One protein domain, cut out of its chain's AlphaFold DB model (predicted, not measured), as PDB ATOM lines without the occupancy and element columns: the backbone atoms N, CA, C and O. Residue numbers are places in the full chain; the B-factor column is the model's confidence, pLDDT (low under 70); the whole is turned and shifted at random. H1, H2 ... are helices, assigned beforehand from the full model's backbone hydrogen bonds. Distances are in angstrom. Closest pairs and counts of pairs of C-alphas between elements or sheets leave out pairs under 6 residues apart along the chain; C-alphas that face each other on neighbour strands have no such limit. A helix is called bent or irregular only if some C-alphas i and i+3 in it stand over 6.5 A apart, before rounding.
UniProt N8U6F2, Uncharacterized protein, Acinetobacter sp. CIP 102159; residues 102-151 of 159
ATOM      1  N   LYS A 102     -16.946 -11.170  31.093       81.50
ATOM      2  CA  LYS A 102     -17.009 -12.453  30.384       81.50
ATOM      3  C   LYS A 102     -15.627 -13.081  30.175       81.50
ATOM      4  O   LYS A 102     -15.492 -14.295  30.282       81.50
ATOM      5  N   LEU A 103     -14.601 -12.270  29.901       83.62
ATOM      6  CA  LEU A 103     -13.225 -12.759  29.776       83.62
ATOM      7  C   LEU A 103     -12.717 -13.258  31.131       83.62
ATOM      8  O   LEU A 103     -12.183 -14.360  31.220       83.62
ATOM      9  N   ALA A 104     -12.972 -12.495  32.198       81.31
ATOM     10  CA  ALA A 104     -12.608 -12.892  33.554       81.31
ATOM     11  C   ALA A 104     -13.281 -14.212  33.984       81.31
ATOM     12  O   ALA A 104     -12.647 -15.044  34.631       81.31
ATOM     13  N   GLU A 105     -14.547 -14.439  33.617       84.00
ATOM     14  CA  GLU A 105     -15.237 -15.713  33.867       84.00
ATOM     15  C   GLU A 105     -14.618 -16.890  33.108       84.00
ATOM     16  O   GLU A 105     -14.464 -17.974  33.676       84.00
ATOM     17  N   ILE A 106     -14.241 -16.687  31.842       86.75
ATOM     18  CA  ILE A 106     -13.601 -17.722  31.021       86.75
ATOM     19  C   ILE A 106     -12.255 -18.124  31.628       86.75
ATOM     20  O   ILE A 106     -12.021 -19.315  31.827       86.75
ATOM     21  N   LEU A 107     -11.415 -17.151  31.992       87.38
ATOM     22  CA  LEU A 107     -10.109 -17.408  32.608       87.38
ATOM     23  C   LEU A 107     -10.255 -18.157  33.941       87.38
ATOM     24  O   LEU A 107      -9.639 -19.201  34.134       87.38
ATOM     25  N   LYS A 108     -11.184 -17.731  34.812       86.94
ATOM     26  CA  LYS A 108     -11.497 -18.452  36.062       86.94
ATOM     27  C   LYS A 108     -11.951 -19.893  35.823       86.94
ATOM     28  O   LYS A 108     -11.680 -20.775  36.639       86.94
ATOM     29  N   LYS A 109     -12.688 -20.144  34.737       89.44
ATOM     30  CA  LYS A 109     -13.148 -21.489  34.383       89.44
ATOM     31  C   LYS A 109     -11.988 -22.366  33.913       89.44
ATOM     32  O   LYS A 109     -11.949 -23.527  34.311       89.44
ATOM     33  N   ILE A 110     -11.062 -21.822  33.123       88.94
ATOM     34  CA  ILE A 110      -9.845 -22.522  32.687       88.94
ATOM     35  C   ILE A 110      -9.002 -22.901  33.909       88.94
ATOM     36  O   ILE A 110      -8.753 -24.089  34.106       88.94
ATOM     37  N   ASP A 111      -8.716 -21.947  34.803       87.31
ATOM     38  CA  ASP A 111      -7.961 -22.189  36.044       87.31
ATOM     39  C   ASP A 111      -8.580 -23.300  36.897       87.31
ATOM     40  O   ASP A 111      -7.888 -24.146  37.466       87.31
ATOM     41  N   LYS A 112      -9.912 -23.296  37.023       88.00
ATOM     42  CA  LYS A 112     -10.627 -24.326  37.781       88.00
ATOM     43  C   LYS A 112     -10.472 -25.698  37.129       88.00
ATOM     44  O   LYS A 112     -10.256 -26.678  37.835       88.00
ATOM     45  N   LEU A 113     -10.598 -25.780  35.807       89.25
ATOM     46  CA  LEU A 113     -10.472 -27.041  35.077       89.25
ATOM     47  C   LEU A 113      -9.038 -27.585  35.112       89.25
ATOM     48  O   LEU A 113      -8.859 -28.794  35.242       89.25
ATOM     49  N   GLU A 114      -8.032 -26.713  35.063       86.12
ATOM     50  CA  GLU A 114      -6.626 -27.086  35.217       86.12
ATOM     51  C   GLU A 114      -6.330 -27.604  36.633       86.12
ATOM     52  O   GLU A 114      -5.775 -28.695  36.788       86.12
ATOM     53  N   LYS A 115      -6.779 -26.890  37.677       87.06
ATOM     54  CA  LYS A 115      -6.638 -27.324  39.082       87.06
ATOM     55  C   LYS A 115      -7.323 -28.658  39.355       87.06
ATOM     56  O   LYS A 115      -6.772 -29.503  40.060       87.06
ATOM     57  N   ASP A 116      -8.494 -28.863  38.757       91.56
ATOM     58  CA  ASP A 116      -9.240 -30.121  38.823       91.56
ATOM     59  C   ASP A 116      -8.600 -31.240  37.969       91.56
ATOM     60  O   ASP A 116      -9.129 -32.353  37.942       91.56
ATOM     61  N   LYS A 117      -7.494 -30.970  37.250       88.00
ATOM     62  CA  LYS A 117      -6.837 -31.878  36.288       88.00
ATOM     63  C   LYS A 117      -7.791 -32.425  35.218       88.00
ATOM     64  O   LYS A 117      -7.638 -33.550  34.748       88.00
ATOM     65  N   LYS A 118      -8.793 -31.625  34.843       90.19
ATOM     66  CA  LYS A 118      -9.786 -31.939  33.799       90.19
ATOM     67  C   LYS A 118      -9.341 -31.509  32.404       90.19
ATOM     68  O   LYS A 118     -10.063 -31.774  31.452       90.19
ATOM     69  N   LEU A 119      -8.196 -30.840  32.304       88.75
ATOM     70  CA  LEU A 119      -7.552 -30.482  31.047       88.75
ATOM     71  C   LEU A 119      -6.241 -31.248  30.921       88.75
ATOM     72  O   LEU A 119      -5.423 -31.273  31.842       88.75
ATOM     73  N   SER A 120      -6.050 -31.869  29.768       89.56
ATOM     74  CA  SER A 120      -4.770 -32.425  29.353       89.56
ATOM     75  C   SER A 120      -3.810 -31.316  28.912       89.56
ATOM     76  O   SER A 120      -4.219 -30.213  28.548       89.56
ATOM     77  N   ALA A 121      -2.513 -31.627  28.874       83.69
ATOM     78  CA  ALA A 121      -1.502 -30.699  28.368       83.69
ATOM     79  C   ALA A 121      -1.789 -30.248  26.922       83.69
ATOM     80  O   ALA A 121      -1.573 -29.090  26.585       83.69
ATOM     81  N   ALA A 122      -2.325 -31.139  26.079       88.25
ATOM     82  CA  ALA A 122      -2.692 -30.808  24.703       88.25
ATOM     83  C   ALA A 122      -3.865 -29.813  24.632       88.25
ATOM     84  O   ALA A 122      -3.845 -28.896  23.813       88.25
ATOM     85  N   GLU A 123      -4.862 -29.956  25.508       88.12
ATOM     86  CA  GLU A 123      -5.994 -29.026  25.588       88.12
ATOM     87  C   GLU A 123      -5.567 -27.660  26.132       88.12
ATOM     88  O   GLU A 123      -6.019 -26.641  25.619       88.12
ATOM     89  N   LEU A 124      -4.648 -27.621  27.105       84.88
ATOM     90  CA  LEU A 124      -4.063 -26.368  27.594       84.88
ATOM     91  C   LEU A 124      -3.308 -25.626  26.484       84.88
ATOM     92  O   LEU A 124      -3.526 -24.433  26.298       84.88
ATOM     93  N   ILE A 125      -2.501 -26.335  25.688       86.38
ATOM     94  CA  ILE A 125      -1.793 -25.755  24.534       86.38
ATOM     95  C   ILE A 125      -2.781 -25.223  23.484       86.38
ATOM     96  O   ILE A 125      -2.575 -24.146  22.922       86.38
ATOM     97  N   ALA A 126      -3.871 -25.948  23.214       87.94
ATOM     98  CA  ALA A 126      -4.891 -25.512  22.260       87.94
ATOM     99  C   ALA A 126      -5.645 -24.258  22.740       87.94
ATOM    100  O   ALA A 126      -5.936 -23.361  21.941       87.94
ATOM    101  N   ILE A 127      -5.936 -24.181  24.043       89.25
ATOM    102  CA  ILE A 127      -6.532 -23.005  24.684       89.25
ATOM    103  C   ILE A 127      -5.575 -21.814  24.582       89.25
ATOM    104  O   ILE A 127      -5.991 -20.756  24.116       89.25
ATOM    105  N   ASP A 128      -4.305 -22.000  24.940       87.00
ATOM    106  CA  ASP A 128      -3.281 -20.953  24.891       87.00
ATOM    107  C   ASP A 128      -3.093 -20.403  23.471       87.00
ATOM    108  O   ASP A 128      -3.182 -19.201  23.234       87.00
ATOM    109  N   THR A 129      -2.982 -21.291  22.481       86.94
ATOM    110  CA  THR A 129      -2.896 -20.909  21.061       86.94
ATOM    111  C   THR A 129      -4.105 -20.076  20.627       86.94
ATOM    112  O   THR A 129      -3.968 -19.073  19.924       86.94
ATOM    113  N   SER A 130      -5.306 -20.471  21.051       90.44
ATOM    114  CA  SER A 130      -6.541 -19.760  20.711       90.44
ATOM    115  C   SER A 130      -6.616 -18.382  21.373       90.44
ATOM    116  O   SER A 130      -7.066 -17.426  20.739       90.44
ATOM    117  N   LEU A 131      -6.159 -18.265  22.624       90.00
ATOM    118  CA  LEU A 131      -6.078 -16.995  23.343       90.00
ATOM    119  C   LEU A 131      -5.060 -16.056  22.695       90.00
ATOM    120  O   LEU A 131      -5.401 -14.907  22.431       90.00
ATOM    121  N   ASN A 132      -3.871 -16.551  22.351       84.88
ATOM    122  CA  ASN A 132      -2.835 -15.765  21.676       84.88
ATOM    123  C   ASN A 132      -3.319 -15.231  20.322       84.88
ATOM    124  O   ASN A 132      -3.162 -14.050  20.026       84.88
ATOM    125  N   ASN A 133      -4.011 -16.054  19.532       88.00
ATOM    126  CA  ASN A 133      -4.618 -15.593  18.281       88.00
ATOM    127  C   ASN A 133      -5.690 -14.515  18.512       88.00
ATOM    128  O   ASN A 133      -5.778 -13.550  17.755       88.00
ATOM    129  N   ALA A 134      -6.518 -14.667  19.548       86.88
ATOM    130  CA  ALA A 134      -7.525 -13.668  19.889       86.88
ATOM    131  C   ALA A 134      -6.895 -12.346  20.356       86.88
ATOM    132  O   ALA A 134      -7.401 -11.284  19.996       86.88
ATOM    133  N   LEU A 135      -5.797 -12.405  21.113       87.06
ATOM    134  CA  LEU A 135      -5.042 -11.233  21.553       87.06
ATOM    135  C   LEU A 135      -4.434 -10.490  20.364       87.06
ATOM    136  O   LEU A 135      -4.693  -9.298  20.232       87.06
ATOM    137  N   ASN A 136      -3.768 -11.199  19.450       84.44
ATOM    138  CA  ASN A 136      -3.211 -10.602  18.230       84.44
ATOM    139  C   ASN A 136      -4.289  -9.857  17.421       84.44
ATOM    140  O   ASN A 136      -4.096  -8.714  17.025       84.44
ATOM    141  N   ASN A 137      -5.480 -10.447  17.261       88.00
ATOM    142  CA  ASN A 137      -6.589  -9.779  16.567       88.00
ATOM    143  C   ASN A 137      -7.053  -8.493  17.278       88.00
ATOM    144  O   ASN A 137      -7.476  -7.534  16.631       88.00
ATOM    145  N   VAL A 138      -7.040  -8.475  18.613       85.69
ATOM    146  CA  VAL A 138      -7.395  -7.281  19.394       85.69
ATOM    147  C   VAL A 138      -6.304  -6.217  19.274       85.69
ATOM    148  O   VAL A 138      -6.636  -5.043  19.130       85.69
ATOM    149  N   GLU A 139      -5.033  -6.610  19.287       84.88
ATOM    150  CA  GLU A 139      -3.895  -5.710  19.070       84.88
ATOM    151  C   GLU A 139      -3.950  -5.060  17.687       84.88
ATOM    152  O   GLU A 139      -3.869  -3.832  17.594       84.88
ATOM    153  N   ASP A 140      -4.226  -5.840  16.641       87.00
ATOM    154  CA  ASP A 140      -4.424  -5.334  15.280       87.00
ATOM    155  C   ASP A 140      -5.555  -4.291  15.230       87.00
ATOM    156  O   ASP A 140      -5.417  -3.216  14.638       87.00
ATOM    157  N   LEU A 141      -6.684  -4.560  15.897       83.88
ATOM    158  CA  LEU A 141      -7.802  -3.613  15.980       83.88
ATOM    159  C   LEU A 141      -7.425  -2.331  16.734       83.88
ATOM    160  O   LEU A 141      -7.809  -1.235  16.318       83.88
ATOM    161  N   ILE A 142      -6.675  -2.447  17.832       85.19
ATOM    162  CA  ILE A 142      -6.177  -1.295  18.591       85.19
ATOM    163  C   ILE A 142      -5.241  -0.457  17.719       85.19
ATOM    164  O   ILE A 142      -5.352   0.773  17.717       85.19
ATOM    165  N   GLU A 143      -4.358  -1.091  16.950       84.75
ATOM    166  CA  GLU A 143      -3.446  -0.403  16.041       84.75
ATOM    167  C   GLU A 143      -4.218   0.336  14.936       84.75
ATOM    168  O   GLU A 143      -3.969   1.522  14.688       84.75
ATOM    169  N   VAL A 144      -5.217  -0.313  14.330       84.69
ATOM    170  CA  VAL A 144      -6.105   0.301  13.330       84.69
ATOM    171  C   VAL A 144      -6.833   1.515  13.909       84.69
ATOM    172  O   VAL A 144      -6.837   2.582  13.291       84.69
ATOM    173  N   PHE A 145      -7.415   1.407  15.107       78.88
ATOM    174  CA  PHE A 145      -8.120   2.527  15.735       78.88
ATOM    175  C   PHE A 145      -7.187   3.658  16.173       78.88
ATOM    176  O   PHE A 145      -7.573   4.829  16.103       78.88
ATOM    177  N   SER A 146      -5.961   3.334  16.576       78.19
ATOM    178  CA  SER A 146      -4.941   4.325  16.928       78.19
ATOM    179  C   SER A 146      -4.499   5.115  15.697       78.19
ATOM    180  O   SER A 146      -4.472   6.345  15.732       78.19
ATOM    181  N   LYS A 147      -4.261   4.431  14.569       73.56
ATOM    182  CA  LYS A 147      -3.920   5.063  13.286       73.56
ATOM    183  C   LYS A 147      -5.086   5.873  12.714       73.56
ATOM    184  O   LYS A 147      -4.882   7.007  12.291       73.56
ATOM    185  N   ALA A 148      -6.314   5.353  12.757       66.50
ATOM    186  CA  ALA A 148      -7.502   6.050  12.252       66.50
ATOM    187  C   ALA A 148      -7.804   7.353  13.016       66.50
ATOM    188  O   ALA A 148      -8.238   8.337  12.417       66.50
ATOM    189  N   ARG A 149      -7.528   7.403  14.327       56.94
ATOM    190  CA  ARG A 149      -7.692   8.620  15.142       56.94
ATOM    191  C   ARG A 149      -6.616   9.684  14.903       56.94
ATOM    192  O   ARG A 149      -6.854  10.839  15.243       56.94
ATOM    193  N   MET A 150      -5.481   9.341  14.288       53.47
ATOM    194  CA  MET A 150      -4.472  10.321  13.853       53.47
ATOM    195  C   MET A 150      -4.806  10.983  12.504       53.47
ATOM    196  O   MET A 150      -4.160  11.959  12.133       53.47
ATOM    197  N   VAL A 151      -5.833  10.508  11.787       51.59
ATOM    198  CA  VAL A 151      -6.286  11.051  10.490       51.59
ATOM    199  C   VAL A 151      -7.585  11.851  10.661       51.59
ATOM    200  O   VAL A 151      -8.552  11.670   9.926       51.59
TER     201      VAL A 151
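What this domain is: This is residues 102 to 151 of the 159 residues of an uncharacterized protein of Acinetobacter sp. CIP 102159 (UniProt N8U6F2). Picture a lopsided open V: the shorter helix H1 runs to a tight turn at residues 116 to 120, and the much longer helix H2 then folds back past it. The two arms come near each other toward the turn, and residues 128 to 151, nearly all of them in H2, stick out as a long free arm that makes most of the length. The printed part has 50 residues with two named helices, H1 then H2, and no named strand; its class is all helix. It is extended, with a radius of gyration of the C-alphas of 15.3 A, and the C-alphas span 50 by 20 by 9 A.

Where its parts are: Find C-alpha 102 at (-17.009, -12.453, 30.384); from there H1, residues 102 to 115, runs 20.1 A to C-alpha 115 at (-6.638, -27.324, 39.082). After the link, look for C-alpha 121 at (-1.502, -30.699, 28.368), where H2, residues 121 to 149, begins; it runs 41.9 A to C-alpha 149 at (-7.692, 8.620, 15.142). Neither helix is bent.

How they stand to each other: Compare the N-to-C directions: H1 has (0.42, -0.84, 0.35) and H2 has (-0.07, 0.94, -0.32). The helices are near each other, with no pair of C-alphas within 8 A, only just, as the closest are 8.1 A apart; 6 pairs are within 10 A. Residues 102 to 109 of H1 stand free, and so do residues 128 to 151, of which 128 to 149 belong to H2. In both H1 and H2 every O i to N i+4 pair is within hydrogen-bond range.

The domain as a whole: The two C-alphas farthest apart are those of Lys 117 and Val 151, at 50.1 A. The printed part has no cut, and the link from H1 to H2, five residues, is tight. The mean pLDDT of the printed part is 83.9; look at residues 148 to 151 for the values under 70.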